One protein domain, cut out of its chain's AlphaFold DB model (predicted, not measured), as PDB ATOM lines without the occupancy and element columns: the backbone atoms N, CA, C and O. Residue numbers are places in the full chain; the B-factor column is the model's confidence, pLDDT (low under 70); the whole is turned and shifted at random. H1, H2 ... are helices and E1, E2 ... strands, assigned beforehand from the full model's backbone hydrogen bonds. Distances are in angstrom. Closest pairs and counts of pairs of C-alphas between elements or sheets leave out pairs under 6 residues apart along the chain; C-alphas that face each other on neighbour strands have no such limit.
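Overview. This is residues 398 to 553 of the 1013 residues of the protein "meiosis regulator and mRNA stability factor 1" of Drosophila obscura (UniProt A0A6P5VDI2). Two lobes stand end to end: one has a small sheet, E1 E3 E2, with helices H1, H2 and H4 around it and H3 at its far end, the other the hairpin of E4 and E5 with helices H5, H6, H7 and H8. The longest helix, H5, starts beside the first sheet and runs into the second lobe, where H6 crosses it and E5 packs on it. The printed part has 156 residues, with eight named helices and five named strands in the order H1 E1 H2 H3 H4 E2 E3 H5 H6 H7 H8 E4 E5; both sheets are antiparallel and the class is mixed, helices and strands. The whole is compact, with a radius of gyration of the C-alphas of 17.3 A, and elongated, spanning 56 by 33 by 24 A.

Arrangement. In the larger sheet the inner strand E3, residues 471 to 474, has the edge strands E1, residues 421 to 423, and E2, residues 460 to 463, as antiparallel neighbours; N 422 and O 472 are 2.9 A apart, as are N 461 and O 473, within hydrogen-bond range. E2 and E3 form a hairpin. H1, residues 398 to 414, H2, residues 427 to 435, and H4, residues 449 to 454, are on this sheet but only graze it. H3, residues 441 to 444, touches residues 399 to 403 of H1, with the C-alphas of Glu 399 and Tyr 444 closest at 4.5 A. H5, residues 476 to 495, also only grazes the sheet, with its residues 476 to 482. H6, residues 504 to 515, touches H5 about perpendicular at 85 degrees; their closest C-alphas, of Cys 487 and Val 507, are 6.6 A apart. H7, residues 521 to 524, touches H5, with the C-alphas of Pro 476 and Leu 524 closest at 5.0 A. H7 and H8, residues 529 to 533, only just touch, with 3 pairs of C-alphas within 8 A, the closest those of Pro 521 and Ile 529 at 5.0 A. E4, residues 539 to 544, and E5, residues 547 to 552, form an antiparallel hairpin, with N 549 and O 542 2.8 A apart. The closest C-alphas of H5 and E5, of Glu 488 and Cys 552, are 5.4 A apart. Every O i to N i+4 pair is within hydrogen-bond range in H2, H4, H6 and H8, 11 of 13 in H1 and 15 of 16 in H5; H3 and H7 are too short for such a pair.

Along the chain. H1 begins at C-alpha 398 (99.944, -40.000, 57.962), has a kink of 26 degrees near residue 408 and is 24.5 A long. H5 is 28.1 A long from C-alpha 476 (93.758, -19.834, 38.365), and H6 16.3 A. E4 is 15.9 A long and E5 16.6 A, ending at C-alpha 552 (81.796, -29.208, 26.614).

Size, cuts and confidence. The C-alphas farthest apart, of Ser 442 and Asp 545, are 56.9 A apart. The printed part has no cut and no long link. Mean pLDDT of the printed part is 86.3; residues 465 to 469 and 545 are under 70.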
ATOM      1  N   SER A 398     101.370 -40.152  57.638       82.00
ATOM      2  CA  SER A 398      99.944 -40.000  57.962       82.00
ATOM      3  C   SER A 398      99.439 -38.553  57.936       82.00
ATOM      4  O   SER A 398      98.272 -38.320  57.632       82.00
ATOM      5  N   GLU A 399     100.289 -37.579  58.262       88.25
ATOM      6  CA  GLU A 399      99.970 -36.152  58.133       88.25
ATOM      7  C   GLU A 399     100.073 -35.705  56.663       88.25
ATOM      8  O   GLU A 399      99.212 -34.960  56.206       88.25
ATOM      9  N   LEU A 400     101.062 -36.206  55.907       84.81
ATOM     10  CA  LEU A 400     101.203 -35.989  54.458       84.81
ATOM     11  C   LEU A 400      99.976 -36.520  53.698       84.81
ATOM     12  O   LEU A 400      99.396 -35.802  52.884       84.81
ATOM     13  N   GLU A 401      99.546 -37.750  54.002       84.81
ATOM     14  CA  GLU A 401      98.329 -38.367  53.454       84.81
ATOM     15  C   GLU A 401      97.090 -37.491  53.707       84.81
ATOM     16  O   GLU A 401      96.301 -37.266  52.790       84.81
ATOM     17  N   LYS A 402      96.943 -36.935  54.917       88.88
ATOM     18  CA  LYS A 402      95.848 -36.009  55.241       88.88
ATOM     19  C   LYS A 402      95.943 -34.684  54.482       88.88
ATOM     20  O   LYS A 402      94.917 -34.226  53.994       88.88
ATOM     21  N   THR A 403      97.124 -34.076  54.335       90.25
ATOM     22  CA  THR A 403      97.268 -32.821  53.568       90.25
ATOM     23  C   THR A 403      96.943 -33.021  52.083       90.25
ATOM     24  O   THR A 403      96.269 -32.177  51.497       90.25
ATOM     25  N   CYS A 404      97.303 -34.168  51.490       85.88
ATOM     26  CA  CYS A 404      96.864 -34.533  50.135       85.88
ATOM     27  C   CYS A 404      95.329 -34.616  50.009       85.88
ATOM     28  O   CYS A 404      94.784 -34.220  48.980       85.88
ATOM     29  N   VAL A 405      94.624 -35.128  51.025       89.12
ATOM     30  CA  VAL A 405      93.147 -35.187  51.039       89.12
ATOM     31  C   VAL A 405      92.545 -33.790  51.234       89.12
ATOM     32  O   VAL A 405      91.669 -33.396  50.467       89.12
ATOM     33  N   PHE A 406      93.074 -33.014  52.183       91.88
ATOM     34  CA  PHE A 406      92.668 -31.636  52.478       91.88
ATOM     35  C   PHE A 406      92.772 -30.710  51.257       91.88
ATOM     36  O   PHE A 406      91.890 -29.884  51.039       91.88
ATOM     37  N   ALA A 407      93.780 -30.891  50.399       90.38
ATOM     38  CA  ALA A 407      93.870 -30.182  49.121       90.38
ATOM     39  C   ALA A 407      92.626 -30.408  48.232       90.38
ATOM     40  O   ALA A 407      92.154 -29.480  47.578       90.38
ATOM     41  N   GLY A 408      92.049 -31.615  48.232       88.94
ATOM     42  CA  GLY A 408      90.792 -31.907  47.534       88.94
ATOM     43  C   GLY A 408      89.568 -31.307  48.223       88.94
ATOM     44  O   GLY A 408      88.686 -30.775  47.550       88.94
ATOM     45  N   GLU A 409      89.550 -31.310  49.556       92.00
ATOM     46  CA  GLU A 409      88.518 -30.643  50.362       92.00
ATOM     47  C   GLU A 409      88.506 -29.121  50.136       92.00
ATOM     48  O   GLU A 409      87.439 -28.511  50.172       92.00
ATOM     49  N   MET A 410      89.647 -28.491  49.824       92.19
ATOM     50  CA  MET A 410      89.667 -27.076  49.421       92.19
ATOM     51  C   MET A 410      88.921 -26.860  48.105       92.19
ATOM     52  O   MET A 410      88.088 -25.961  48.022       92.19
ATOM     53  N   VAL A 411      89.127 -27.707  47.093       91.38
ATOM     54  CA  VAL A 411      88.353 -27.604  45.843       91.38
ATOM     55  C   VAL A 411      86.857 -27.819  46.120       91.38
ATOM     56  O   VAL A 411      86.029 -27.045  45.639       91.38
ATOM     57  N   GLU A 412      86.501 -28.801  46.959       91.56
ATOM     58  CA  GLU A 412      85.101 -29.112  47.294       91.56
ATOM     59  C   GLU A 412      84.390 -27.990  48.083       91.56
ATOM     60  O   GLU A 412      83.187 -27.758  47.899       91.56
ATOM     61  N   LEU A 413      85.129 -27.267  48.929       93.12
ATOM     62  CA  LEU A 413      84.642 -26.129  49.709       93.12
ATOM     63  C   LEU A 413      84.507 -24.859  48.854       93.12
ATOM     64  O   LEU A 413      83.470 -24.196  48.892       93.12
ATOM     65  N   PHE A 414      85.536 -24.515  48.076       92.25
ATOM     66  CA  PHE A 414      85.610 -23.230  47.369       92.25
ATOM     67  C   PHE A 414      84.824 -23.210  46.048       92.25
ATOM     68  O   PHE A 414      84.345 -22.148  45.666       92.25
ATOM     69  N   GLN A 415      84.570 -24.352  45.391       89.25
ATOM     70  CA  GLN A 415      83.635 -24.419  44.244       89.25
ATOM     71  C   GLN A 415      82.221 -23.893  44.580       89.25
ATOM     72  O   GLN A 415      81.463 -23.530  43.682       89.25
ATOM     73  N   ASN A 416      81.869 -23.895  45.874       85.31
ATOM     74  CA  ASN A 416      80.585 -23.470  46.427       85.31
ATOM     75  C   ASN A 416      80.634 -22.054  47.042       85.31
ATOM     76  O   ASN A 416      79.616 -21.594  47.561       85.31
ATOM     77  N   SER A 417      81.787 -21.371  47.031       87.94
ATOM     78  CA  SER A 417      81.929 -20.009  47.563       87.94
ATOM     79  C   SER A 417      81.893 -18.950  46.459       87.94
ATOM     80  O   SER A 417      82.196 -19.209  45.293       87.94
ATOM     81  N   LEU A 418      81.509 -17.725  46.831       86.69
ATOM     82  CA  LEU A 418      81.446 -16.599  45.902       86.69
ATOM     83  C   LEU A 418      82.831 -16.320  45.305       86.69
ATOM     84  O   LEU A 418      83.800 -16.134  46.040       86.69
ATOM     85  N   GLN A 419      82.906 -16.285  43.972       88.00
ATOM     86  CA  GLN A 419      84.147 -16.075  43.211       88.00
ATOM     87  C   GLN A 419      85.303 -16.987  43.672       88.00
ATOM     88  O   GLN A 419      86.450 -16.550  43.722       88.00
ATOM     89  N   TYR A 420      84.998 -18.232  44.064       93.12
ATOM     90  CA  TYR A 420      85.971 -19.225  44.543       93.12
ATOM     91  C   TYR A 420      86.964 -18.672  45.587       93.12
ATOM     92  O   TYR A 420      88.148 -19.012  45.584       93.12
ATOM     93  N   THR A 421      86.477 -17.781  46.454       91.44
ATOM     94  CA  THR A 421      87.262 -17.018  47.433       91.44
ATOM     95  C   THR A 421      86.667 -17.182  48.835       91.44
ATOM     96  O   THR A 421      85.446 -17.288  48.989       91.44
ATOM     97  N   ILE A 422      87.509 -17.205  49.873       91.69
ATOM     98  CA  ILE A 422      87.110 -17.194  51.292       91.69
ATOM     99  C   ILE A 422      88.079 -16.305  52.089       91.69
ATOM    100  O   ILE A 422      89.295 -16.454  52.003       91.69
ATOM    101  N   LEU A 423      87.545 -15.394  52.912       90.75
ATOM    102  CA  LEU A 423      88.343 -14.569  53.834       90.75
ATOM    103  C   LEU A 423      89.089 -15.445  54.853       90.75
ATOM    104  O   LEU A 423      88.473 -16.292  55.507       90.75
ATOM    105  N   PHE A 424      90.384 -15.191  55.050       90.12
ATOM    106  CA  PHE A 424      91.274 -15.989  55.905       90.12
ATOM    107  C   PHE A 424      90.730 -16.131  57.338       90.12
ATOM    108  O   PHE A 424      90.684 -17.233  57.883       90.12
ATOM    109  N   GLN A 425      90.200 -15.043  57.912       88.62
ATOM    110  CA  GLN A 425      89.572 -15.044  59.242       88.62
ATOM    111  C   GLN A 425      88.308 -15.926  59.331       88.62
ATOM    112  O   GLN A 425      87.994 -16.466  60.392       88.62
ATOM    113  N   LYS A 426      87.563 -16.082  58.227       91.12
ATOM    114  CA  LYS A 426      86.305 -16.853  58.177       91.12
ATOM    115  C   LYS A 426      86.532 -18.334  57.839       91.12
ATOM    116  O   LYS A 426      85.685 -19.156  58.191       91.12
ATOM    117  N   PHE A 427      87.667 -18.684  57.225       92.62
ATOM    118  CA  PHE A 427      87.977 -20.022  56.701       92.62
ATOM    119  C   PHE A 427      87.637 -21.178  57.656       92.62
ATOM    120  O   PHE A 427      86.888 -22.080  57.285       92.62
ATOM    121  N   VAL A 428      88.127 -21.137  58.901       90.38
ATOM    122  CA  VAL A 428      87.952 -22.240  59.870       90.38
ATOM    123  C   VAL A 428      86.470 -22.488  60.193       90.38
ATOM    124  O   VAL A 428      86.057 -23.636  60.365       90.38
ATOM    125  N   ARG A 429      85.647 -21.428  60.220       90.31
ATOM    126  CA  ARG A 429      84.190 -21.534  60.400       90.31
ATOM    127  C   ARG A 429      83.514 -22.096  59.146       90.31
ATOM    128  O   ARG A 429      82.646 -22.953  59.290       90.31
ATOM    129  N   SER A 430      83.911 -21.656  57.950       91.12
ATOM    130  CA  SER A 430      83.363 -22.156  56.678       91.12
ATOM    131  C   SER A 430      83.640 -23.649  56.479       91.12
ATOM    132  O   SER A 430      82.716 -24.406  56.190       91.12
ATOM    133  N   TYR A 431      84.878 -24.092  56.720       93.44
ATOM    134  CA  TYR A 431      85.269 -25.503  56.649       93.44
ATOM    135  C   TYR A 431      84.467 -26.363  57.639       93.44
ATOM    136  O   TYR A 431      83.887 -27.375  57.254       93.44
ATOM    137  N   HIS A 432      84.348 -25.921  58.898       92.06
ATOM    138  CA  HIS A 432      83.547 -26.622  59.907       92.06
ATOM    139  C   HIS A 432      82.058 -26.707  59.546       92.06
ATOM    140  O   HIS A 432      81.411 -27.709  59.844       92.06
ATOM    141  N   TYR A 433      81.501 -25.673  58.911       92.25
ATOM    142  CA  TYR A 433      80.106 -25.670  58.469       92.25
ATOM    143  C   TYR A 433      79.857 -26.637  57.300       92.25
ATOM    144  O   TYR A 433      78.831 -27.311  57.283       92.25
ATOM    145  N   HIS A 434      80.795 -26.731  56.351       91.31
ATOM    146  CA  HIS A 434      80.674 -27.585  55.163       91.31
ATOM    147  C   HIS A 434      80.905 -29.074  55.473       91.31
ATOM    148  O   HIS A 434      80.074 -29.914  55.125       91.31
ATOM    149  N   PHE A 435      81.979 -29.399  56.201       91.69
ATOM    150  CA  PHE A 435      82.390 -30.786  56.462       91.69
ATOM    151  C   PHE A 435      81.913 -31.362  57.807       91.69
ATOM    152  O   PHE A 435      82.079 -32.554  58.058       91.69
ATOM    153  N   ALA A 436      81.314 -30.542  58.678       90.19
ATOM    154  CA  ALA A 436      80.862 -30.905  60.029       90.19
ATOM    155  C   ALA A 436      81.965 -31.390  61.005       90.19
ATOM    156  O   ALA A 436      81.659 -31.979  62.044       90.19
ATOM    157  N   TYR A 437      83.244 -31.107  60.722       90.50
ATOM    158  CA  TYR A 437      84.363 -31.285  61.658       90.50
ATOM    159  C   TYR A 437      85.381 -30.138  61.559       90.50
ATOM    160  O   TYR A 437      85.407 -29.374  60.598       90.50
ATOM    161  N   GLN A 438      86.199 -29.955  62.600       87.06
ATOM    162  CA  GLN A 438      87.118 -28.814  62.697       87.06
ATOM    163  C   GLN A 438      88.445 -29.087  61.980       87.06
ATOM    164  O   GLN A 438      89.062 -30.132  62.186       87.06
ATOM    165  N   CYS A 439      88.938 -28.109  61.213       88.44
ATOM    166  CA  CYS A 439      90.294 -28.133  60.663       88.44
ATOM    167  C   CYS A 439      91.326 -27.923  61.787       88.44
ATOM    168  O   CYS A 439      91.702 -26.792  62.106       88.44
ATOM    169  N   ARG A 440      91.794 -29.013  62.404       87.50
ATOM    170  CA  ARG A 440      92.881 -28.983  63.393       87.50
ATOM    171  C   ARG A 440      94.229 -29.014  62.673       87.50
ATOM    172  O   ARG A 440      94.589 -30.019  62.079       87.50
ATOM    173  N   LEU A 441      95.002 -27.933  62.756       87.94
ATOM    174  CA  LEU A 441      96.309 -27.819  62.081       87.94
ATOM    175  C   LEU A 441      97.291 -28.939  62.486       87.94
ATOM    176  O   LEU A 441      98.059 -29.432  61.661       87.94
ATOM    177  N   SER A 442      97.191 -29.403  63.735       83.94
ATOM    178  CA  SER A 442      97.959 -30.521  64.285       83.94
ATOM    179  C   SER A 442      97.643 -31.880  63.653       83.94
ATOM    180  O   SER A 442      98.528 -32.732  63.639       83.94
ATOM    181  N   ASP A 443      96.447 -32.095  63.087       85.50
ATOM    182  CA  ASP A 443      96.135 -33.319  62.330       85.50
ATOM    183  C   ASP A 443      96.967 -33.423  61.041       85.50
ATOM    184  O   ASP A 443      97.178 -34.533  60.552       85.50
ATOM    185  N   TYR A 444      97.457 -32.284  60.537       88.00
ATOM    186  CA  TYR A 444      98.291 -32.128  59.343       88.00
ATOM    187  C   TYR A 444      99.775 -31.868  59.671       88.00
ATOM    188  O   TYR A 444     100.588 -31.746  58.762       88.00
ATOM    189  N   GLY A 445     100.148 -31.777  60.951       84.75
ATOM    190  CA  GLY A 445     101.519 -31.492  61.397       84.75
ATOM    191  C   GLY A 445     101.928 -30.011  61.426       84.75
ATOM    192  O   GLY A 445     103.072 -29.720  61.777       84.75
ATOM    193  N   PHE A 446     101.015 -29.083  61.123       84.75
ATOM    194  CA  PHE A 446     101.269 -27.635  61.090       84.75
ATOM    195  C   PHE A 446     100.845 -26.932  62.389       84.75
ATOM    196  O   PHE A 446     100.059 -27.457  63.180       84.75
ATOM    197  N   LEU A 447     101.361 -25.714  62.609       80.75
ATOM    198  CA  LEU A 447     101.017 -24.873  63.766       80.75
ATOM    199  C   LEU A 447     100.288 -23.576  63.391       80.75
ATOM    200  O   LEU A 447      99.524 -23.069  64.211       80.75
ATOM    201  N   LYS A 448     100.474 -23.049  62.173       85.19
ATOM    202  CA  LYS A 448      99.726 -21.894  61.651       85.19
ATOM    203  C   LYS A 448      98.932 -22.289  60.408       85.19
ATOM    204  O   LYS A 448      99.339 -23.167  59.652       85.19
ATOM    205  N   LEU A 449      97.810 -21.604  60.180       88.31
ATOM    206  CA  LEU A 449      96.982 -21.816  58.988       88.31
ATOM    207  C   LEU A 449      97.715 -21.397  57.703       88.31
ATOM    208  O   LEU A 449      97.545 -22.048  56.680       88.31
ATOM    209  N   ALA A 450      98.557 -20.361  57.765       87.50
ATOM    210  CA  ALA A 450      99.352 -19.921  56.619       87.50
ATOM    211  C   ALA A 450     100.329 -21.010  56.142       87.50
ATOM    212  O   ALA A 450     100.338 -21.331  54.960       87.50
ATOM    213  N   ASP A 451     101.059 -21.641  57.071       87.38
ATOM    214  CA  ASP A 451     101.986 -22.743  56.781       87.38
ATOM    215  C   ASP A 451     101.277 -23.926  56.077       87.38
ATOM    216  O   ASP A 451     101.840 -24.546  55.179       87.38
ATOM    217  N   LEU A 452     100.028 -24.226  56.467       90.06
ATOM    218  CA  LEU A 452      99.206 -25.272  55.844       90.06
ATOM    219  C   LEU A 452      98.713 -24.876  54.441       90.06
ATOM    220  O   LEU A 452      98.626 -25.743  53.578       90.06
ATOM    221  N   MET A 453      98.394 -23.599  54.207       89.75
ATOM    222  CA  MET A 453      97.984 -23.110  52.882       89.75
ATOM    223  C   MET A 453      99.161 -23.098  51.902       89.75
ATOM    224  O   MET A 453      99.014 -23.551  50.772       89.75
ATOM    225  N   ASP A 454     100.351 -22.681  52.344       87.44
ATOM    226  CA  ASP A 454     101.563 -22.705  51.515       87.44
ATOM    227  C   ASP A 454     101.997 -24.145  51.158       87.44
ATOM    228  O   ASP A 454     102.439 -24.424  50.045       87.44
ATOM    229  N   ALA A 455     101.739 -25.117  52.040       86.44
ATOM    230  CA  ALA A 455     101.926 -26.538  51.731       86.44
ATOM    231  C   ALA A 455     101.014 -27.074  50.601       86.44
ATOM    232  O   ALA A 455     101.276 -28.164  50.085       86.44
ATOM    233  N   ILE A 456      99.971 -26.329  50.206       88.19
ATOM    234  CA  ILE A 456      99.053 -26.642  49.095       88.19
ATOM    235  C   ILE A 456      98.895 -25.467  48.103       88.19
ATOM    236  O   ILE A 456      97.886 -25.385  47.400       88.19
ATOM    237  N   ASN A 457      99.907 -24.594  48.004       84.62
ATOM    238  CA  ASN A 457      99.920 -23.349  47.211       84.62
ATOM    239  C   ASN A 457      99.482 -23.545  45.735       84.62
ATOM    240  O   ASN A 457      98.787 -22.724  45.148       84.62
ATOM    241  N   GLY A 458      99.770 -24.711  45.144       81.75
ATOM    242  CA  GLY A 458      99.305 -25.062  43.794       81.75
ATOM    243  C   GLY A 458      97.786 -25.173  43.607       81.75
ATOM    244  O   GLY A 458      97.307 -25.135  42.470       81.75
ATOM    245  N   VAL A 459      97.027 -25.336  44.694       87.56
ATOM    246  CA  VAL A 459      95.563 -25.483  44.694       87.56
ATOM    247  C   VAL A 459      94.872 -24.216  45.193       87.56
ATOM    248  O   VAL A 459      93.833 -23.833  44.652       87.56
ATOM    249  N   VAL A 460      95.452 -23.558  46.199       91.06
ATOM    250  CA  VAL A 460      94.952 -22.306  46.780       91.06
ATOM    251  C   VAL A 460      96.068 -21.279  46.906       91.06
ATOM    252  O   VAL A 460      97.116 -21.554  47.482       91.06
ATOM    253  N   GLU A 461      95.802 -20.072  46.429       90.00
ATOM    254  CA  GLU A 461      96.686 -18.916  46.561       90.00
ATOM    255  C   GLU A 461      96.161 -17.994  47.676       90.00
ATOM    256  O   GLU A 461      94.981 -18.044  48.051       90.00
ATOM    257  N   MET A 462      97.035 -17.157  48.243       88.31
ATOM    258  CA  MET A 462      96.682 -16.240  49.334       88.31
ATOM    259  C   MET A 462      96.960 -14.789  48.937       88.31
ATOM    260  O   MET A 462      98.110 -14.383  48.784       88.31
ATOM    261  N   GLU A 463      95.899 -13.995  48.799       82.19
ATOM    262  CA  GLU A 463      95.992 -12.585  48.428       82.19
ATOM    263  C   GLU A 463      96.278 -11.726  49.671       82.19
ATOM    264  O   GLU A 463      95.490 -11.685  50.623       82.19
ATOM    265  N   LEU A 464      97.409 -11.015  49.656       71.50
ATOM    266  CA  LEU A 464      97.856 -10.126  50.734       71.50
ATOM    267  C   LEU A 464      97.272  -8.709  50.591       71.50
ATOM    268  O   LEU A 464      98.002  -7.716  50.578       71.50
ATOM    269  N   THR A 465      95.941  -8.598  50.505       58.00
ATOM    270  CA  THR A 465      95.240  -7.305  50.577       58.00
ATOM    271  C   THR A 465      95.268  -6.769  52.023       58.00
ATOM    272  O   THR A 465      94.297  -6.877  52.763       58.00
ATOM    273  N   GLY A 466      96.401  -6.218  52.467       55.62
ATOM    274  CA  GLY A 466      96.575  -5.750  53.852       55.62
ATOM    275  C   GLY A 466      96.635  -6.885  54.890       55.62
ATOM    276  O   GLY A 466      96.857  -8.047  54.548       55.62
ATOM    277  N   ASP A 467      96.487  -6.546  56.178       55.75
ATOM    278  CA  ASP A 467      96.563  -7.532  57.276       55.75
ATOM    279  C   ASP A 467      95.183  -8.112  57.654       55.75
ATOM    280  O   ASP A 467      95.060  -9.316  57.879       55.75
ATOM    281  N   GLU A 468      94.133  -7.281  57.632       59.41
ATOM    282  CA  GLU A 468      92.745  -7.670  57.945       59.41
ATOM    283  C   GLU A 468      92.026  -8.365  56.769       59.41
ATOM    284  O   GLU A 468      91.360  -9.384  56.967       59.41
ATOM    285  N   ASP A 469      92.198  -7.865  55.538       67.56
ATOM    286  CA  ASP A 469      91.437  -8.265  54.336       67.56
ATOM    287  C   ASP A 469      92.038  -9.462  53.566       67.56
ATOM    288  O   ASP A 469      91.696  -9.718  52.406       67.56
ATOM    289  N   LYS A 470      92.917 -10.238  54.214       86.12
ATOM    290  CA  LYS A 470      93.564 -11.428  53.634       86.12
ATOM    291  C   LYS A 470      92.544 -12.445  53.129       86.12
ATOM    292  O   LYS A 470      91.685 -12.925  53.880       86.12
ATOM    293  N   LYS A 471      92.688 -12.848  51.867       89.44
ATOM    294  CA  LYS A 471      91.823 -13.837  51.206       89.44
ATOM    295  C   LYS A 471      92.611 -15.077  50.833       89.44
ATOM    296  O   LYS A 471      93.786 -15.006  50.490       89.44
ATOM    297  N   ILE A 472      91.925 -16.208  50.870       92.50
ATOM    298  CA  ILE A 472      92.333 -17.445  50.215       92.50
ATOM    299  C   ILE A 472      91.460 -17.558  48.960       92.50
ATOM    300  O   ILE A 472      90.260 -17.274  49.031       92.50
ATOM    301  N   LEU A 473      92.036 -17.957  47.831       92.19
ATOM    302  CA  LEU A 473      91.333 -18.155  46.559       92.19
ATOM    303  C   LEU A 473      91.839 -19.421  45.857       92.19
ATOM    304  O   LEU A 473      92.972 -19.836  46.089       92.19
ATOM    305  N   LEU A 474      91.015 -20.063  45.024       92.88
ATOM    306  CA  LEU A 474      91.491 -21.180  44.191       92.88
ATOM    307  C   LEU A 474      92.490 -20.671  43.147       92.88
ATOM    308  O   LEU A 474      92.206 -19.684  42.469       92.88
ATOM    309  N   SER A 475      93.617 -21.370  42.971       91.50
ATOM    310  CA  SER A 475      94.621 -20.986  41.969       91.50
ATOM    311  C   SER A 475      93.989 -20.920  40.567       91.50
ATOM    312  O   SER A 475      93.123 -21.749  40.248       91.50
ATOM    313  N   PRO A 476      94.401 -20.002  39.668       89.94
ATOM    314  CA  PRO A 476      93.758 -19.834  38.365       89.94
ATOM    315  C   PRO A 476      93.702 -21.106  37.507       89.94
ATOM    316  O   PRO A 476      92.839 -21.227  36.636       89.94
ATOM    317  N   LYS A 477      94.603 -22.082  37.712       88.25
ATOM    318  CA  LYS A 477      94.511 -23.407  37.063       88.25
ATOM    319  C   LYS A 477      93.320 -24.226  37.584       88.25
ATOM    320  O   LYS A 477      92.583 -24.778  36.771       88.25
ATOM    321  N   VAL A 478      93.104 -24.275  38.903       90.38
ATOM    322  CA  VAL A 478      91.948 -24.961  39.513       90.38
ATOM    323  C   VAL A 478      90.651 -24.226  39.176       90.38
ATOM    324  O   VAL A 478      89.688 -24.862  38.751       90.38
ATOM    325  N   ALA A 479      90.630 -22.896  39.304       91.38
ATOM    326  CA  ALA A 479      89.454 -22.065  39.048       91.38
ATOM    327  C   ALA A 479      88.895 -22.263  37.626       91.38
ATOM    328  O   ALA A 479      87.690 -22.439  37.454       91.38
ATOM    329  N   ARG A 480      89.767 -22.324  36.606       90.12
ATOM    330  CA  ARG A 480      89.370 -22.633  35.219       90.12
ATOM    331  C   ARG A 480      88.822 -24.054  35.053       90.12
ATOM    332  O   ARG A 480      87.871 -24.226  34.299       90.12
ATOM    333  N   ARG A 481      89.343 -25.067  35.759       89.50
ATOM    334  CA  ARG A 481      88.756 -26.422  35.721       89.50
ATOM    335  C   ARG A 481      87.378 -26.464  36.384       89.50
ATOM    336  O   ARG A 481      86.438 -26.941  35.759       89.50
ATOM    337  N   VAL A 482      87.241 -25.914  37.591       90.50
ATOM    338  CA  VAL A 482      85.956 -25.866  38.312       90.50
ATOM    339  C   VAL A 482      84.904 -25.099  37.504       90.50
ATOM    340  O   VAL A 482      83.769 -25.554  37.397       90.50
ATOM    341  N   PHE A 483      85.269 -23.983  36.865       91.50
ATOM    342  CA  PHE A 483      84.331 -23.251  36.013       91.50
ATOM    343  C   PHE A 483      83.946 -24.031  34.746       91.50
ATOM    344  O   PHE A 483      82.780 -24.009  34.366       91.50
ATOM    345  N   ALA A 484      84.869 -24.781  34.128       89.44
ATOM    346  CA  ALA A 484      84.552 -25.657  32.996       89.44
ATOM    347  C   ALA A 484      83.566 -26.775  33.383       89.44
ATOM    348  O   ALA A 484      82.562 -26.968  32.698       89.44
ATOM    349  N   GLU A 485      83.805 -27.443  34.517       89.12
ATOM    350  CA  GLU A 485      82.900 -28.442  35.103       89.12
ATOM    351  C   GLU A 485      81.514 -27.826  35.383       89.12
ATOM    352  O   GLU A 485      80.486 -28.410  35.041       89.12
ATOM    353  N   GLN A 486      81.456 -26.599  35.915       89.81
ATOM    354  CA  GLN A 486      80.199 -25.874  36.144       89.81
ATOM    355  C   GLN A 486      79.497 -25.441  34.842       89.81
ATOM    356  O   GLN A 486      78.266 -25.455  34.790       89.81
ATOM    357  N   CYS A 487      80.232 -25.088  33.782       89.19
ATOM    358  CA  CYS A 487      79.672 -24.795  32.458       89.19
ATOM    359  C   CYS A 487      79.055 -26.038  31.810       89.19
ATOM    360  O   CYS A 487      77.921 -25.967  31.333       89.19
ATOM    361  N   GLU A 488      79.758 -27.173  31.843       87.81
ATOM    362  CA  GLU A 488      79.254 -28.462  31.355       87.81
ATOM    363  C   GLU A 488      77.959 -28.849  32.074       87.81
ATOM    364  O   GLU A 488      76.957 -29.180  31.437       87.81
ATOM    365  N   ASP A 489      77.947 -28.707  33.401       88.06
ATOM    366  CA  ASP A 489      76.790 -28.978  34.245       88.06
ATOM    367  C   ASP A 489      75.588 -28.088  33.876       88.06
ATOM    368  O   ASP A 489      74.454 -28.564  33.795       88.06
ATOM    369  N   LEU A 490      75.807 -26.798  33.597       89.62
ATOM    370  CA  LEU A 490      74.756 -25.864  33.164       89.62
ATOM    371  C   LEU A 490      74.220 -26.171  31.758       89.62
ATOM    372  O   LEU A 490      73.018 -26.019  31.532       89.62
ATOM    373  N   ILE A 491      75.076 -26.617  30.834       88.38
ATOM    374  CA  ILE A 491      74.667 -27.038  29.486       88.38
ATOM    375  C   ILE A 491      73.844 -28.326  29.584       88.38
ATOM    376  O   ILE A 491      72.671 -28.324  29.207       88.38
ATOM    377  N   ARG A 492      74.401 -29.383  30.190       87.31
ATOM    378  CA  ARG A 492      73.772 -30.705  30.371       87.31
ATOM    379  C   ARG A 492      72.387 -30.617  31.031       87.31
ATOM    380  O   ARG A 492      71.467 -31.299  30.584       87.31
ATOM    381  N   ASN A 493      72.194 -29.729  32.011       86.62
ATOM    382  CA  ASN A 493      70.893 -29.495  32.665       86.62
ATOM    383  C   ASN A 493      69.826 -28.793  31.790       86.62
ATOM    384  O   ASN A 493      68.656 -28.778  32.169       86.62
ATOM    385  N   VAL A 494      70.192 -28.191  30.652       86.19
ATOM    386  CA  VAL A 494      69.272 -27.451  29.761       86.19
ATOM    387  C   VAL A 494      69.077 -28.150  28.415       86.19
ATOM    388  O   VAL A 494      67.978 -28.126  27.865       86.19
ATOM    389  N   THR A 495      70.126 -28.769  27.879       83.88
ATOM    390  CA  THR A 495      70.142 -29.403  26.550       83.88
ATOM    391  C   THR A 495      69.971 -30.923  26.595       83.88
ATOM    392  O   THR A 495      69.847 -31.547  25.542       83.88
ATOM    393  N   GLY A 496      70.051 -31.532  27.785       79.88
ATOM    394  CA  GLY A 496      70.088 -32.984  27.986       79.88
ATOM    395  C   GLY A 496      71.423 -33.659  27.636       79.88
ATOM    396  O   GLY A 496      71.561 -34.854  27.877       79.88
ATOM    397  N   ASN A 497      72.400 -32.929  27.084       79.94
ATOM    398  CA  ASN A 497      73.701 -33.461  26.664       79.94
ATOM    399  C   ASN A 497      74.782 -32.359  26.685       79.94
ATOM    400  O   ASN A 497      74.585 -31.290  26.105       79.94
ATOM    401  N   SER A 498      75.925 -32.618  27.321       74.12
ATOM    402  CA  SER A 498      77.050 -31.677  27.468       74.12
ATOM    403  C   SER A 498      77.658 -31.217  26.136       74.12
ATOM    404  O   SER A 498      78.083 -30.065  26.033       74.12
ATOM    405  N   THR A 499      77.617 -32.059  25.096       76.62
ATOM    406  CA  THR A 499      78.171 -31.728  23.769       76.62
ATOM    407  C   THR A 499      77.235 -30.892  22.880       76.62
ATOM    408  O   THR A 499      77.613 -30.496  21.777       76.62
ATOM    409  N   ASN A 500      76.025 -30.552  23.344       83.19
ATOM    410  CA  ASN A 500      75.140 -29.622  22.631       83.19
ATOM    411  C   ASN A 500      75.602 -28.167  22.828       83.19
ATOM    412  O   ASN A 500      75.708 -27.692  23.958       83.19
ATOM    413  N   CYS A 501      75.817 -27.432  21.733       82.44
ATOM    414  CA  CYS A 501      76.361 -26.075  21.796       82.44
ATOM    415  C   CYS A 501      75.416 -25.054  22.460       82.44
ATOM    416  O   CYS A 501      74.209 -25.040  22.198       82.44
ATOM    417  N   MET A 502      75.971 -24.124  23.244       86.19
ATOM    418  CA  MET A 502      75.222 -23.022  23.866       86.19
ATOM    419  C   MET A 502      75.972 -21.688  23.762       86.19
ATOM    420  O   MET A 502      77.191 -21.643  23.913       86.19
ATOM    421  N   LYS A 503      75.250 -20.582  23.541       88.88
ATOM    422  CA  LYS A 503      75.831 -19.229  23.560       88.88
ATOM    423  C   LYS A 503      76.412 -18.885  24.932       88.88
ATOM    424  O   LYS A 503      75.749 -19.088  25.952       88.88
ATOM    425  N   LEU A 504      77.588 -18.258  24.952       87.44
ATOM    426  CA  LEU A 504      78.265 -17.815  26.174       87.44
ATOM    427  C   LEU A 504      77.356 -16.982  27.090       87.44
ATOM    428  O   LEU A 504      77.238 -17.277  28.280       87.44
ATOM    429  N   GLU A 505      76.664 -15.974  26.549       86.81
ATOM    430  CA  GLU A 505      75.766 -15.139  27.355       86.81
ATOM    431  C   GLU A 505      74.724 -15.962  28.121       86.81
ATOM    432  O   GLU A 505      74.372 -15.626  29.251       86.81
ATOM    433  N   GLN A 506      74.206 -17.029  27.507       88.56
ATOM    434  CA  GLN A 506      73.202 -17.891  28.115       88.56
ATOM    435  C   GLN A 506      73.812 -18.705  29.258       88.56
ATOM    436  O   GLN A 506      73.211 -18.763  30.329       88.56
ATOM    437  N   VAL A 507      75.026 -19.239  29.089       89.12
ATOM    438  CA  VAL A 507      75.762 -19.934  30.160       89.12
ATOM    439  C   VAL A 507      76.049 -18.989  31.334       89.12
ATOM    440  O   VAL A 507      75.780 -19.352  32.477       89.12
ATOM    441  N   LEU A 508      76.475 -17.744  31.087       89.38
ATOM    442  CA  LEU A 508      76.694 -16.744  32.149       89.38
ATOM    443  C   LEU A 508      75.389 -16.330  32.858       89.38
ATOM    444  O   LEU A 508      75.361 -16.208  34.085       89.38
ATOM    445  N   LYS A 509      74.286 -16.159  32.115       89.75
ATOM    446  CA  LYS A 509      72.950 -15.875  32.678       89.75
ATOM    447  C   LYS A 509      72.437 -17.051  33.524       89.75
ATOM    448  O   LYS A 509      71.862 -16.829  34.590       89.75
ATOM    449  N   LEU A 510      72.684 -18.291  33.099       89.06
ATOM    450  CA  LEU A 510      72.348 -19.508  33.846       89.06
ATOM    451  C   LEU A 510      73.236 -19.694  35.086       89.06
ATOM    452  O   LEU A 510      72.708 -20.017  36.150       89.06
ATOM    453  N   HIS A 511      74.538 -19.403  35.002       90.62
ATOM    454  CA  HIS A 511      75.449 -19.393  36.154       90.62
ATOM    455  C   HIS A 511      74.960 -18.417  37.226       90.62
ATOM    456  O   HIS A 511      74.757 -18.804  38.376       90.62
ATOM    457  N   LYS A 512      74.662 -17.172  36.832       89.44
ATOM    458  CA  LYS A 512      74.109 -16.145  37.727       89.44
ATOM    459  C   LYS A 512      72.778 -16.560  38.359       89.44
ATOM    460  O   LYS A 512      72.512 -16.203  39.502       89.44
ATOM    461  N   LYS A 513      71.966 -17.356  37.657       90.06
ATOM    462  CA  LYS A 513      70.718 -17.931  38.185       90.06
ATOM    463  C   LYS A 513      70.947 -19.099  39.161       90.06
ATOM    464  O   LYS A 513      70.186 -19.212  40.115       90.06
ATOM    465  N   LYS A 514      71.950 -19.961  38.935       87.56
ATOM    466  CA  LYS A 514      72.257 -21.137  39.782       87.56
ATOM    467  C   LYS A 514      73.028 -20.759  41.051       87.56
ATOM    468  O   LYS A 514      72.681 -21.234  42.125       87.56
ATOM    469  N   TYR A 515      74.031 -19.889  40.928       85.69
ATOM    470  CA  TYR A 515      74.974 -19.543  42.000       85.69
ATOM    471  C   TYR A 515      74.777 -18.129  42.577       85.69
ATOM    472  O   TYR A 515      75.490 -17.732  43.489       85.69
ATOM    473  N   GLY A 516      73.839 -17.334  42.051       85.56
ATOM    474  CA  GLY A 516      73.552 -15.963  42.507       85.56
ATOM    475  C   GLY A 516      74.505 -14.884  41.973       85.56
ATOM    476  O   GLY A 516      74.098 -13.731  41.822       85.56
ATOM    477  N   TYR A 517      75.739 -15.248  41.613       88.06
ATOM    478  CA  TYR A 517      76.758 -14.334  41.090       88.06
ATOM    479  C   TYR A 517      77.224 -14.703  39.672       88.06
ATOM    480  O   TYR A 517      77.055 -15.824  39.191       88.06
ATOM    481  N   GLN A 518      77.811 -13.727  38.981       86.94
ATOM    482  CA  GLN A 518      78.446 -13.903  37.676       86.94
ATOM    483  C   GLN A 518      79.960 -14.020  37.880       86.94
ATOM    484  O   GLN A 518      80.522 -13.231  38.641       86.94
ATOM    485  N   MET A 519      80.605 -14.996  37.234       88.94
ATOM    486  CA  MET A 519      82.062 -15.153  37.303       88.94
ATOM    487  C   MET A 519      82.776 -13.907  36.781       88.94
ATOM    488  O   MET A 519      82.375 -13.346  35.759       88.94
ATOM    489  N   GLN A 520      83.838 -13.510  37.479       88.19
ATOM    490  CA  GLN A 520      84.723 -12.427  37.065       88.19
ATOM    491  C   GLN A 520      85.940 -13.006  36.323       88.19
ATOM    492  O   GLN A 520      86.451 -14.047  36.746       88.19
ATOM    493  N   PRO A 521      86.449 -12.346  35.265       88.31
ATOM    494  CA  PRO A 521      87.671 -12.769  34.575       88.31
ATOM    495  C   PRO A 521      88.873 -12.934  35.514       88.31
ATOM    496  O   PRO A 521      89.644 -13.887  35.388       88.31
ATOM    497  N   GLN A 522      88.992 -12.046  36.505       87.38
ATOM    498  CA  GLN A 522      90.123 -11.992  37.432       87.38
ATOM    499  C   GLN A 522      90.204 -13.255  38.301       87.38
ATOM    500  O   GLN A 522      91.296 -13.766  38.528       87.38
ATOM    501  N   THR A 523      89.060 -13.834  38.691       87.00
ATOM    502  CA  THR A 523      88.978 -15.132  39.395       87.00
ATOM    503  C   THR A 523      89.538 -16.294  38.564       87.00
ATOM    504  O   THR A 523      89.954 -17.310  39.111       87.00
ATOM    505  N   LEU A 524      89.552 -16.161  37.235       87.38
ATOM    506  CA  LEU A 524      90.103 -17.146  36.299       87.38
ATOM    507  C   LEU A 524      91.552 -16.815  35.885       87.38
ATOM    508  O   LEU A 524      92.137 -17.551  35.090       87.38
ATOM    509  N   GLY A 525      92.135 -15.742  36.436       85.44
ATOM    510  CA  GLY A 525      93.494 -15.266  36.155       85.44
ATOM    511  C   GLY A 525      93.641 -14.428  34.881       85.44
ATOM    512  O   GLY A 525      94.743 -14.355  34.342       85.44
ATOM    513  N   VAL A 526      92.557 -13.834  34.363       89.81
ATOM    514  CA  VAL A 526      92.545 -13.125  33.067       89.81
ATOM    515  C   VAL A 526      91.834 -11.768  33.186       89.81
ATOM    516  O   VAL A 526      91.081 -11.525  34.126       89.81
ATOM    517  N   SER A 527      92.082 -10.847  32.253       85.31
ATOM    518  CA  SER A 527      91.420  -9.533  32.197       85.31
ATOM    519  C   SER A 527      90.018  -9.572  31.575       85.31
ATOM    520  O   SER A 527      89.146  -8.837  32.037       85.31
ATOM    521  N   ASP A 528      89.791 -10.427  30.573       88.06
ATOM    522  CA  ASP A 528      88.502 -10.607  29.893       88.06
ATOM    523  C   ASP A 528      87.992 -12.060  29.940       88.06
ATOM    524  O   ASP A 528      88.759 -13.024  30.036       88.06
ATOM    525  N   ILE A 529      86.666 -12.210  29.877       86.25
ATOM    526  CA  ILE A 529      85.970 -13.492  29.965       86.25
ATOM    527  C   ILE A 529      86.151 -14.351  28.707       86.25
ATOM    528  O   ILE A 529      86.229 -15.570  28.843       86.25
ATOM    529  N   THR A 530      86.262 -13.769  27.506       84.62
ATOM    530  CA  THR A 530      86.412 -14.545  26.256       84.62
ATOM    531  C   THR A 530      87.738 -15.303  26.248       84.62
ATOM    532  O   THR A 530      87.760 -16.526  26.111       84.62
ATOM    533  N   THR A 531      88.830 -14.613  26.568       85.31
ATOM    534  CA  THR A 531      90.166 -15.202  26.720       85.31
ATOM    535  C   THR A 531      90.232 -16.212  27.872       85.31
ATOM    536  O   THR A 531      90.932 -17.218  27.769       85.31
ATOM    537  N   ALA A 532      89.476 -16.013  28.958       85.62
ATOM    538  CA  ALA A 532      89.383 -17.009  30.030       85.62
ATOM    539  C   ALA A 532      88.716 -18.320  29.565       85.62
ATOM    540  O   ALA A 532      89.118 -19.403  29.994       85.62
ATOM    541  N   ILE A 533      87.740 -18.236  28.657       85.94
ATOM    542  CA  ILE A 533      87.038 -19.387  28.063       85.94
ATOM    543  C   ILE A 533      87.933 -20.158  27.090       85.94
ATOM    544  O   ILE A 533      87.937 -21.392  27.079       85.94
ATOM    545  N   GLU A 534      88.753 -19.446  26.319       84.50
ATOM    546  CA  GLU A 534      89.786 -20.028  25.450       84.50
ATOM    547  C   GLU A 534      90.884 -20.779  26.233       84.50
ATOM    548  O   GLU A 534      91.668 -21.519  25.643       84.50
ATOM    549  N   GLN A 535      90.894 -20.669  27.564       83.88
ATOM    550  CA  GLN A 535      91.823 -21.357  28.466       83.88
ATOM    551  C   GLN A 535      91.167 -22.455  29.327       83.88
ATOM    552  O   GLN A 535      91.851 -23.084  30.137       83.88
ATOM    553  N   LEU A 536      89.864 -22.722  29.176       85.06
ATOM    554  CA  LEU A 536      89.177 -23.779  29.934       85.06
ATOM    555  C   LEU A 536      89.591 -25.185  29.458       85.06
ATOM    556  O   LEU A 536      89.711 -25.406  28.247       85.06
ATOM    557  N   PRO A 537      89.779 -26.169  30.355       80.31
ATOM    558  CA  PRO A 537      89.981 -27.557  29.946       80.31
ATOM    559  C   PRO A 537      88.698 -28.134  29.326       80.31
ATOM    560  O   PRO A 537      87.598 -27.803  29.757       80.31
ATOM    561  N   TYR A 538      88.845 -29.001  28.317       79.62
ATOM    562  CA  TYR A 538      87.754 -29.738  27.646       79.62
ATOM    563  C   TYR A 538      86.612 -28.904  27.013       79.62
ATOM    564  O   TYR A 538      85.580 -29.470  26.653       79.62
ATOM    565  N   VAL A 539      86.780 -27.588  26.833       83.38
ATOM    566  CA  VAL A 539      85.793 -26.718  26.161       83.38
ATOM    567  C   VAL A 539      86.251 -26.377  24.742       83.38
ATOM    568  O   VAL A 539      87.333 -25.820  24.549       83.38
ATOM    569  N   GLU A 540      85.408 -26.658  23.750       83.75
ATOM    570  CA  GLU A 540      85.533 -26.125  22.391       83.75
ATOM    571  C   GLU A 540      84.779 -24.792  22.279       83.75
ATOM    572  O   GLU A 540      83.688 -24.622  22.833       83.75
ATOM    573  N   VAL A 541      85.368 -23.847  21.544       83.88
ATOM    574  CA  VAL A 541      84.826 -22.502  21.325       83.88
ATOM    575  C   VAL A 541      84.588 -22.310  19.831       83.88
ATOM    576  O   VAL A 541      85.520 -22.424  19.036       83.88
ATOM    577  N   GLN A 542      83.348 -22.018  19.439       82.50
ATOM    578  CA  GLN A 542      82.974 -21.753  18.048       82.50
ATOM    579  C   GLN A 542      82.419 -20.334  17.907       82.50
ATOM    580  O   GLN A 542      81.436 -19.976  18.550       82.50
ATOM    581  N   HIS A 543      83.018 -19.538  17.025       82.00
ATOM    582  CA  HIS A 543      82.534 -18.199  16.689       82.00
ATOM    583  C   HIS A 543      81.602 -18.272  15.473       82.00
ATOM    584  O   HIS A 543      82.017 -18.700  14.396       82.00
ATOM    585  N   LYS A 544      80.333 -17.890  15.655       79.19
ATOM    586  CA  LYS A 544      79.279 -17.916  14.624       79.19
ATOM    587  C   LYS A 544      78.401 -16.680  14.775       79.19
ATOM    588  O   LYS A 544      77.924 -16.415  15.871       79.19
ATOM    589  N   ASP A 545      78.199 -15.940  13.687       69.25
ATOM    590  CA  ASP A 545      77.315 -14.764  13.632       69.25
ATOM    591  C   ASP A 545      77.623 -13.687  14.698       69.25
ATOM    592  O   ASP A 545      76.728 -13.066  15.258       69.25
ATOM    593  N   GLN A 546      78.919 -13.472  14.972       73.19
ATOM    594  CA  GLN A 546      79.474 -12.635  16.056       73.19
ATOM    595  C   GLN A 546      79.229 -13.145  17.494       73.19
ATOM    596  O   GLN A 546      79.807 -12.595  18.429       73.19
ATOM    597  N   ASP A 547      78.476 -14.230  17.694       82.25
ATOM    598  CA  ASP A 547      78.336 -14.901  18.990       82.25
ATOM    599  C   ASP A 547      79.448 -15.936  19.247       82.25
ATOM    600  O   ASP A 547      79.816 -16.737  18.380       82.25
ATOM    601  N   THR A 548      79.907 -16.002  20.499       85.25
ATOM    602  CA  THR A 548      80.735 -17.100  21.021       85.25
ATOM    603  C   THR A 548      79.846 -18.242  21.527       85.25
ATOM    604  O   THR A 548      79.065 -18.072  22.470       85.25
ATOM    605  N   TRP A 549      79.986 -19.424  20.929       86.00
ATOM    606  CA  TRP A 549      79.313 -20.664  21.324       86.00
ATOM    607  C   TRP A 549      80.287 -21.619  22.015       86.00
ATOM    608  O   TRP A 549      81.431 -21.761  21.587       86.00
ATOM    609  N   LEU A 550      79.814 -22.291  23.063       86.81
ATOM    610  CA  LEU A 550      80.571 -23.254  23.864       86.81
ATOM    611  C   LEU A 550      80.056 -24.672  23.624       86.81
ATOM    612  O   LEU A 550      78.842 -24.873  23.549       86.81
ATOM    613  N   ILE A 551      80.969 -25.640  23.567       84.62
ATOM    614  CA  ILE A 551      80.691 -27.082  23.597       84.62
ATOM    615  C   ILE A 551      81.596 -27.703  24.670       84.62
ATOM    616  O   ILE A 551      82.793 -27.411  24.701       84.62
ATOM    617  N   CYS A 552      81.043 -28.539  25.550       84.75
ATOM    618  CA  CYS A 552      81.796 -29.208  26.614       84.75
ATOM    619  C   CYS A 552      81.987 -30.692  26.285       84.75
ATOM    620  O   CYS A 552      81.013 -31.408  26.063       84.75
ATOM    621  N   HIS A 553      83.245 -31.138  26.282       82.38
ATOM    622  CA  HIS A 553      83.664 -32.487  25.883       82.38
ATOM    623  C   HIS A 553      84.317 -33.282  27.038       82.38
ATOM    624  O   HIS A 553      85.116 -34.184  26.792       82.38
TER     625      HIS A 553